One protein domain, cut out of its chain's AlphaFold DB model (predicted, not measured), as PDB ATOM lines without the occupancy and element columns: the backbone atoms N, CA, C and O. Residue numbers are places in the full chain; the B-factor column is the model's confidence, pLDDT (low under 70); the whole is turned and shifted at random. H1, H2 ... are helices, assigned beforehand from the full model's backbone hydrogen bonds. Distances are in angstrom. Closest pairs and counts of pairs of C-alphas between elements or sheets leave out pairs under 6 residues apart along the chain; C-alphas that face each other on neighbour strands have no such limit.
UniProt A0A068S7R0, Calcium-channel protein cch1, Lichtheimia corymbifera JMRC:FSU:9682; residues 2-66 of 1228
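Overview. This is residues 2 to 66 of the 1228 residues of the protein "Calcium-channel protein cch1" of Lichtheimia corymbifera JMRC:FSU:9682 (UniProt A0A068S7R0). A hairpin of two helices, H2 and H3, lies side by side, and H1 meets the beginning of H2 near its own end, making a V with it; a long unnamed stretch, residues 2 to 23, loops across the mouth of that V. From this loop residues 12 to 17 stick out free of the rest. The printed part has 65 residues with three named helices, in the order H1, H2, H3, and no named strand; its class is all helix. It is compact, with a radius of gyration of the C-alphas of 11.1 A, and rounded, spanning 28 by 27 by 20 A.

Along the chain. Start at C-alpha 2, at (32.479, 31.261, 56.919), and read on through residues 2 to 23, 22 residues with no named element, whose C-alphas lie 6 to 16 A from the mean of the C-alphas. Find C-alpha 24 at (22.958, 35.358, 56.030): there H1 begins, residues 24 to 36, the longest helix by residues, and it measures 18.4 A from first to last C-alpha. Next look at C-alpha 40, at (21.861, 21.872, 44.110), where H2 begins; it holds residues 40 to 49 and is 14.3 A long. H3, residues 55 to 66, is 16.5 A long and ends at C-alpha 66, at (25.972, 18.640, 53.388).

Arrangement. Look first at H2 and H3, which form a helical hairpin. They touch with 14 pairs of C-alphas within 8 A, and their closest C-alphas are those of Met 48 and Ala 56, 4.5 A apart. They run opposite ways at a shallow tilt of 20 degrees. Now go back to H1: it only just touches H2, with 3 pairs of C-alphas within 8 A, and does so with residues 30 to 34 alone. The closest C-alphas of the two are those of Ile 34 and Trp 40, 5.1 A apart. H1 and H2 run opposite ways at a steep tilt of 51 degrees. H1 and H3 are near each other, with 5 pairs of C-alphas within 10 A. In the backbones of H1, H2 and H3, every O i to N i+4 pair is within hydrogen-bond range.

Size, cuts and confidence. The two C-alphas farthest apart are those of Thr 13 and Phe 65, at 29.6 A, while those of Gln 2 and Leu 66, the first and last printed, are 14.6 A apart. The printed part has no cut. The links from H1 to H2, of 3 residues, and from H2 to H3, of 5 residues, are both tight. The mean pLDDT of the printed part is 83.0; look at residues 9 to 16 for the model's low confidence, under 70.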
ATOM      1  N   GLN A   2      31.063  31.397  56.500       86.75
ATOM      2  CA  GLN A   2      32.479  31.261  56.919       86.75
ATOM      3  C   GLN A   2      33.423  30.430  56.014       86.75
ATOM      4  O   GLN A   2      34.630  30.594  56.122       86.75
ATOM      5  N   LEU A   3      32.902  29.541  55.158       84.12
ATOM      6  CA  LEU A   3      33.694  28.693  54.253       84.12
ATOM      7  C   LEU A   3      33.775  29.205  52.795       84.12
ATOM      8  O   LEU A   3      34.591  28.690  52.046       84.12
ATOM      9  N   PHE A   4      32.911  30.150  52.391       85.56
ATOM     10  CA  PHE A   4      32.729  30.556  50.979       85.56
ATOM     11  C   PHE A   4      32.313  32.034  50.774       85.56
ATOM     12  O   PHE A   4      31.927  32.429  49.676       85.56
ATOM     13  N   GLY A   5      32.230  32.836  51.839       84.31
ATOM     14  CA  GLY A   5      31.670  34.191  51.790       84.31
ATOM     15  C   GLY A   5      32.695  35.192  51.272       84.31
ATOM     16  O   GLY A   5      33.723  35.386  51.913       84.31
ATOM     17  N   GLY A   6      32.398  35.833  50.143       78.19
ATOM     18  CA  GLY A   6      33.330  36.697  49.423       78.19
ATOM     19  C   GLY A   6      34.260  35.964  48.450       78.19
ATOM     20  O   GLY A   6      35.104  36.622  47.854       78.19
ATOM     21  N   ASP A   7      34.108  34.647  48.253       79.19
ATOM     22  CA  ASP A   7      34.953  33.863  47.330       79.19
ATOM     23  C   ASP A   7      34.405  33.818  45.888       79.19
ATOM     24  O   ASP A   7      35.157  33.555  44.948       79.19
ATOM     25  N   PHE A   8      33.115  34.113  45.676       75.56
ATOM     26  CA  PHE A   8      32.427  34.078  44.371       75.56
ATOM     27  C   PHE A   8      32.791  35.272  43.458       75.56
ATOM     28  O   PHE A   8      31.926  35.952  42.919       75.56
ATOM     29  N   ASN A   9      34.086  35.551  43.286       64.25
ATOM     30  CA  ASN A   9      34.594  36.702  42.522       64.25
ATOM     31  C   ASN A   9      34.698  36.462  41.004       64.25
ATOM     32  O   ASN A   9      35.129  37.351  40.274       64.25
ATOM     33  N   THR A  10      34.365  35.263  40.517       55.66
ATOM     34  CA  THR A  10      34.457  34.890  39.093       55.66
ATOM     35  C   THR A  10      33.195  35.199  38.285       55.66
ATOM     36  O   THR A  10      33.242  35.146  37.059       55.66
ATOM     37  N   THR A  11      32.082  35.522  38.947       53.00
ATOM     38  CA  THR A  11      30.819  35.949  38.323       53.00
ATOM     39  C   THR A  11      30.918  37.434  37.971       53.00
ATOM     40  O   THR A  11      31.173  38.257  38.855       53.00
ATOM     41  N   THR A  12      30.802  37.784  36.689       50.94
ATOM     42  CA  THR A  12      31.245  39.089  36.171       50.94
ATOM     43  C   THR A  12      30.362  40.285  36.528       50.94
ATOM     44  O   THR A  12      30.805  41.413  36.303       50.94
ATOM     45  N   THR A  13      29.165  40.102  37.102       56.22
ATOM     46  CA  THR A  13      28.322  41.226  37.532       56.22
ATOM     47  C   THR A  13      27.748  41.083  38.951       56.22
ATOM     48  O   THR A  13      27.781  40.042  39.617       56.22
ATOM     49  N   VAL A  14      27.219  42.204  39.449       56.06
ATOM     50  CA  VAL A  14      26.484  42.295  40.724       56.06
ATOM     51  C   VAL A  14      24.998  41.918  40.545       56.06
ATOM     52  O   VAL A  14      24.286  41.746  41.533       56.06
ATOM     53  N   TYR A  15      24.550  41.756  39.296       58.44
ATOM     54  CA  TYR A  15      23.176  41.446  38.892       58.44
ATOM     55  C   TYR A  15      22.970  39.956  38.555       58.44
ATOM     56  O   TYR A  15      21.837  39.537  38.316       58.44
ATOM     57  N   ASP A  16      24.039  39.146  38.554       65.38
ATOM     58  CA  ASP A  16      23.981  37.719  38.211       65.38
ATOM     59  C   ASP A  16      23.079  36.950  39.202       65.38
ATOM     60  O   ASP A  16      23.268  37.014  40.424       65.38
ATOM     61  N   GLN A  17      22.110  36.197  38.670       73.75
ATOM     62  CA  GLN A  17      21.063  35.483  39.420       73.75
ATOM     63  C   GLN A  17      21.570  34.169  40.055       73.75
ATOM     64  O   GLN A  17      21.001  33.100  39.865       73.75
ATOM     65  N   GLU A  18      22.670  34.240  40.811       78.81
ATOM     66  CA  GLU A  18      23.302  33.085  41.465       78.81
ATOM     67  C   GLU A  18      23.142  33.091  42.992       78.81
ATOM     68  O   GLU A  18      23.264  34.126  43.655       78.81
ATOM     69  N   MET A  19      22.950  31.900  43.572       85.94
ATOM     70  CA  MET A  19      22.927  31.681  45.021       85.94
ATOM     71  C   MET A  19      24.332  31.792  45.627       85.94
ATOM     72  O   MET A  19      25.138  30.865  45.550       85.94
ATOM     73  N   ARG A  20      24.614  32.925  46.280       84.12
ATOM     74  CA  ARG A  20      25.898  33.193  46.950       84.12
ATOM     75  C   ARG A  20      25.829  32.927  48.457       84.12
ATOM     76  O   ARG A  20      24.775  32.662  49.030       84.12
ATOM     77  N   PHE A  21      26.976  33.005  49.128       88.62
ATOM     78  CA  PHE A  21      27.123  32.651  50.546       88.62
ATOM     79  C   PHE A  21      27.586  33.816  51.437       88.62
ATOM     80  O   PHE A  21      28.006  33.578  52.576       88.62
ATOM     81  N   ASP A  22      27.504  35.044  50.926       85.44
ATOM     82  CA  ASP A  22      28.137  36.242  51.490       85.44
ATOM     83  C   ASP A  22      27.353  36.789  52.694       85.44
ATOM     84  O   ASP A  22      27.900  36.938  53.787       85.44
ATOM     85  N   SER A  23      26.045  37.009  52.527       87.25
ATOM     86  CA  SER A  23      25.121  37.387  53.604       87.25
ATOM     87  C   SER A  23      24.372  36.186  54.193       87.25
ATOM     88  O   SER A  23      24.309  35.101  53.610       87.25
ATOM     89  N   PHE A  24      23.757  36.388  55.363       89.69
ATOM     90  CA  PHE A  24      22.958  35.358  56.030       89.69
ATOM     91  C   PHE A  24      21.715  34.953  55.225       89.69
ATOM     92  O   PHE A  24      21.415  33.766  55.146       89.69
ATOM     93  N   PHE A  25      21.012  35.908  54.603       89.12
ATOM     94  CA  PHE A  25      19.784  35.616  53.856       89.12
ATOM     95  C   PHE A  25      20.071  34.848  52.558       89.12
ATOM     96  O   PHE A  25      19.433  33.830  52.308       89.12
ATOM     97  N   GLN A  26      21.099  35.256  51.801       87.94
ATOM     98  CA  GLN A  26      21.596  34.503  50.640       87.94
ATOM     99  C   GLN A  26      22.010  33.078  51.036       87.94
ATOM    100  O   GLN A  26      21.538  32.108  50.452       87.94
ATOM    101  N   ALA A  27      22.831  32.940  52.085       90.69
ATOM    102  CA  ALA A  27      23.293  31.636  52.551       90.69
ATOM    103  C   ALA A  27      22.145  30.743  53.056       90.69
ATOM    104  O   ALA A  27      22.186  29.533  52.846       90.69
ATOM    105  N   PHE A  28      21.124  31.314  53.702       91.19
ATOM    106  CA  PHE A  28      19.915  30.589  54.095       91.19
ATOM    107  C   PHE A  28      19.126  30.107  52.871       91.19
ATOM    108  O   PHE A  28      18.741  28.942  52.828       91.19
ATOM    109  N   LEU A  29      18.936  30.962  51.861       91.00
ATOM    110  CA  LEU A  29      18.217  30.621  50.631       91.00
ATOM    111  C   LEU A  29      18.950  29.533  49.822       91.00
ATOM    112  O   LEU A  29      18.325  28.566  49.394       91.00
ATOM    113  N   ALA A  30      20.281  29.614  49.728       90.06
ATOM    114  CA  ALA A  30      21.129  28.585  49.124       90.06
ATOM    115  C   ALA A  30      21.035  27.234  49.865       90.06
ATOM    116  O   ALA A  30      20.911  26.179  49.244       90.06
ATOM    117  N   LEU A  31      21.046  27.247  51.205       90.00
ATOM    118  CA  LEU A  31      20.848  26.039  52.019       90.00
ATOM    119  C   LEU A  31      19.427  25.467  51.884       90.00
ATOM    120  O   LEU A  31      19.254  24.250  51.914       90.00
ATOM    121  N   PHE A  32      18.423  26.327  51.715       89.75
ATOM    122  CA  PHE A  32      17.036  25.929  51.488       89.75
ATOM    123  C   PHE A  32      16.851  25.280  50.105       89.75
ATOM    124  O   PHE A  32      16.175  24.260  50.006       89.75
ATOM    125  N   GLN A  33      17.532  25.771  49.064       90.44
ATOM    126  CA  GLN A  33      17.594  25.104  47.757       90.44
ATOM    127  C   GLN A  33      18.296  23.732  47.833       90.44
ATOM    128  O   GLN A  33      17.793  22.748  47.295       90.44
ATOM    129  N   ILE A  34      19.407  23.613  48.573       89.62
ATOM    130  CA  ILE A  34      20.052  22.307  48.832       89.62
ATOM    131  C   ILE A  34      19.101  21.346  49.583       89.62
ATOM    132  O   ILE A  34      19.196  20.130  49.407       89.62
ATOM    133  N   MET A  35      18.174  21.867  50.398       86.44
ATOM    134  CA  MET A  35      17.170  21.070  51.112       86.44
ATOM    135  C   MET A  35      16.026  20.579  50.212       86.44
ATOM    136  O   MET A  35      15.594  19.441  50.391       86.44
ATOM    137  N   THR A  36      15.534  21.391  49.266       86.25
ATOM    138  CA  THR A  36      14.516  20.940  48.296       86.25
ATOM    139  C   THR A  36      15.105  19.974  47.269       86.25
ATOM    140  O   THR A  36      14.455  18.994  46.915       86.25
ATOM    141  N   GLY A  37      16.353  20.204  46.849       86.19
ATOM    142  CA  GLY A  37      17.081  19.372  45.891       86.19
ATOM    143  C   GLY A  37      17.044  19.871  44.442       86.19
ATOM    144  O   GLY A  37      17.693  19.257  43.599       86.19
ATOM    145  N   GLU A  38      16.369  20.984  44.142       87.38
ATOM    146  CA  GLU A  38      16.411  21.610  42.809       87.38
ATOM    147  C   GLU A  38      17.780  22.261  42.567       87.38
ATOM    148  O   GLU A  38      18.237  23.064  43.382       87.38
ATOM    149  N   ASN A  39      18.443  21.938  41.453       87.75
ATOM    150  CA  ASN A  39      19.681  22.580  40.980       87.75
ATOM    151  C   ASN A  39      20.795  22.743  42.046       87.75
ATOM    152  O   ASN A  39      21.659  23.616  41.957       87.75
ATOM    153  N   TRP A  40      20.822  21.874  43.067       89.81
ATOM    154  CA  TRP A  40      21.861  21.872  44.110       89.81
ATOM    155  C   TRP A  40      23.262  21.597  43.537       89.81
ATOM    156  O   TRP A  40      24.271  21.981  44.132       89.81
ATOM    157  N   THR A  41      23.314  20.948  42.368       91.38
ATOM    158  CA  THR A  41      24.507  20.759  41.537       91.38
ATOM    159  C   THR A  41      25.158  22.072  41.151       91.38
ATOM    160  O   THR A  41      26.379  22.139  41.085       91.38
ATOM    161  N   ASP A  42      24.375  23.123  40.953       88.62
ATOM    162  CA  ASP A  42      24.866  24.383  40.410       88.62
ATOM    163  C   ASP A  42      25.519  25.178  41.544       88.62
ATOM    164  O   ASP A  42      26.634  25.670  41.402       88.62
ATOM    165  N   ILE A  43      24.925  25.132  42.744       89.00
ATOM    166  CA  ILE A  43      25.552  25.609  43.986       89.00
ATOM    167  C   ILE A  43      26.839  24.820  44.293       89.00
ATOM    168  O   ILE A  43      27.847  25.410  44.687       89.00
ATOM    169  N   LEU A  44      26.839  23.493  44.095       90.44
ATOM    170  CA  LEU A  44      28.038  22.652  44.202       90.44
ATOM    171  C   LEU A  44      29.119  23.096  43.202       90.44
ATOM    172  O   LEU A  44      30.274  23.256  43.595       90.44
ATOM    173  N   TYR A  45      28.768  23.310  41.933       89.19
ATOM    174  CA  TYR A  45      29.719  23.698  40.896       89.19
ATOM    175  C   TYR A  45      30.238  25.123  41.100       89.19
ATOM    176  O   TYR A  45      31.455  25.295  41.062       89.19
ATOM    177  N   SER A  46      29.401  26.121  41.394       86.12
ATOM    178  CA  SER A  46      29.866  27.483  41.696       86.12
ATOM    179  C   SER A  46      30.758  27.506  42.949       86.12
ATOM    180  O   SER A  46      31.793  28.170  42.948       86.12
ATOM    181  N   ALA A  47      30.458  26.707  43.985       87.25
ATOM    182  CA  ALA A  47      31.325  26.564  45.165       87.25
ATOM    183  C   ALA A  47      32.638  25.795  44.902       87.25
ATOM    184  O   ALA A  47      33.603  25.945  45.651       87.25
ATOM    185  N   MET A  48      32.700  24.968  43.852       88.19
ATOM    186  CA  MET A  48      33.950  24.359  43.384       88.19
ATOM    187  C   MET A  48      34.764  25.315  42.500       88.19
ATOM    188  O   MET A  48      35.988  25.291  42.581       88.19
ATOM    189  N   HIS A  49      34.116  26.157  41.687       85.81
ATOM    190  CA  HIS A  49      34.784  27.127  40.808       85.81
ATOM    191  C   HIS A  49      35.301  28.369  41.550       85.81
ATOM    192  O   HIS A  49      36.312  28.931  41.136       85.81
ATOM    193  N   SER A  50      34.680  28.764  42.668       82.69
ATOM    194  CA  SER A  50      35.192  29.837  43.538       82.69
ATOM    195  C   SER A  50      36.493  29.472  44.268       82.69
ATOM    196  O   SER A  50      37.145  30.338  44.851       82.69
ATOM    197  N   GLN A  51      36.902  28.200  44.232       83.75
ATOM    198  CA  GLN A  51      38.045  27.670  44.969       83.75
ATOM    199  C   GLN A  51      39.181  27.233  44.034       83.75
ATOM    200  O   GLN A  51      38.975  26.674  42.959       83.75
ATOM    201  N   SER A  52      40.427  27.447  44.467       80.31
ATOM    202  CA  SER A  52      41.612  27.023  43.706       80.31
ATOM    203  C   SER A  52      41.665  25.497  43.536       80.31
ATOM    204  O   SER A  52      41.148  24.761  44.373       80.31
ATOM    205  N   HIS A  53      42.350  24.994  42.500       76.81
ATOM    206  CA  HIS A  53      42.304  23.580  42.076       76.81
ATOM    207  C   HIS A  53      42.407  22.521  43.197       76.81
ATOM    208  O   HIS A  53      41.767  21.475  43.106       76.81
ATOM    209  N   ALA A  54      43.196  22.765  44.250       74.44
ATOM    210  CA  ALA A  54      43.313  21.852  45.391       74.44
ATOM    211  C   ALA A  54      42.215  22.047  46.458       74.44
ATOM    212  O   ALA A  54      41.800  21.077  47.090       74.44
ATOM    213  N   SER A  55      41.731  23.277  46.658       81.81
ATOM    214  CA  SER A  55      40.652  23.600  47.611       81.81
ATOM    215  C   SER A  55      39.262  23.226  47.078       81.81
ATOM    216  O   SER A  55      38.419  22.775  47.855       81.81
ATOM    217  N   ALA A  56      39.064  23.248  45.754       86.25
ATOM    218  CA  ALA A  56      37.841  22.801  45.081       86.25
ATOM    219  C   ALA A  56      37.419  21.361  45.444       86.25
ATOM    220  O   ALA A  56      36.228  21.068  45.547       86.25
ATOM    221  N   ILE A  57      38.373  20.456  45.707       87.75
ATOM    222  CA  ILE A  57      38.071  19.079  46.143       87.75
ATOM    223  C   ILE A  57      37.424  19.076  47.536       87.75
ATOM    224  O   ILE A  57      36.448  18.361  47.762       87.75
ATOM    225  N   TYR A  58      37.925  19.894  48.467       86.75
ATOM    226  CA  TYR A  58      37.352  20.012  49.811       86.75
ATOM    227  C   TYR A  58      35.975  20.686  49.777       86.75
ATOM    228  O   TYR A  58      35.071  20.229  50.474       86.75
ATOM    229  N   ALA A  59      35.791  21.702  48.926       87.81
ATOM    230  CA  ALA A  59      34.493  22.332  48.688       87.81
ATOM    231  C   ALA A  59      33.457  21.325  48.164       87.81
ATOM    232  O   ALA A  59      32.374  21.198  48.738       87.81
ATOM    233  N   GLY A  60      33.815  20.539  47.142       90.75
ATOM    234  CA  GLY A  60      32.944  19.503  46.586       90.75
ATOM    235  C   GLY A  60      32.584  18.413  47.600       90.75
ATOM    236  O   GLY A  60      31.412  18.071  47.753       90.75
ATOM    237  N   VAL A  61      33.564  17.910  48.364       91.56
ATOM    238  CA  VAL A  61      33.319  16.927  49.436       91.56
ATOM    239  C   VAL A  61      32.418  17.503  50.533       91.56
ATOM    240  O   VAL A  61      31.517  16.804  50.995       91.56
ATOM    241  N   TYR A  62      32.613  18.766  50.927       90.62
ATOM    242  CA  TYR A  62      31.769  19.438  51.915       90.62
ATOM    243  C   TYR A  62      30.323  19.591  51.426       90.62
ATOM    244  O   TYR A  62      29.401  19.211  52.146       90.62
ATOM    245  N   MET A  63      30.109  20.081  50.201       90.69
ATOM    246  CA  MET A  63      28.763  20.274  49.646       90.69
ATOM    247  C   MET A  63      28.024  18.946  49.431       90.69
ATOM    248  O   MET A  63      26.852  18.839  49.783       90.69
ATOM    249  N   VAL A  64      28.703  17.899  48.950       92.81
ATOM    250  CA  VAL A  64      28.108  16.554  48.815       92.81
ATOM    251  C   VAL A  64      27.781  15.938  50.183       92.81
ATOM    252  O   VAL A  64      26.735  15.309  50.340       92.81
ATOM    253  N   PHE A  65      28.629  16.141  51.198       92.06
ATOM    254  CA  PHE A  65      28.344  15.713  52.572       92.06
ATOM    255  C   PHE A  65      27.157  16.474  53.184       92.06
ATOM    256  O   PHE A  65      26.314  15.867  53.842       92.06
ATOM    257  N   LEU A  66      27.066  17.783  52.940       90.06
ATOM    258  CA  LEU A  66      25.972  18.640  53.388       90.06
ATOM    259  C   LEU A  66      24.641  18.229  52.745       90.06
ATOM    260  O   LEU A  66      23.674  17.999  53.470       90.06
TER     261      LEU A  66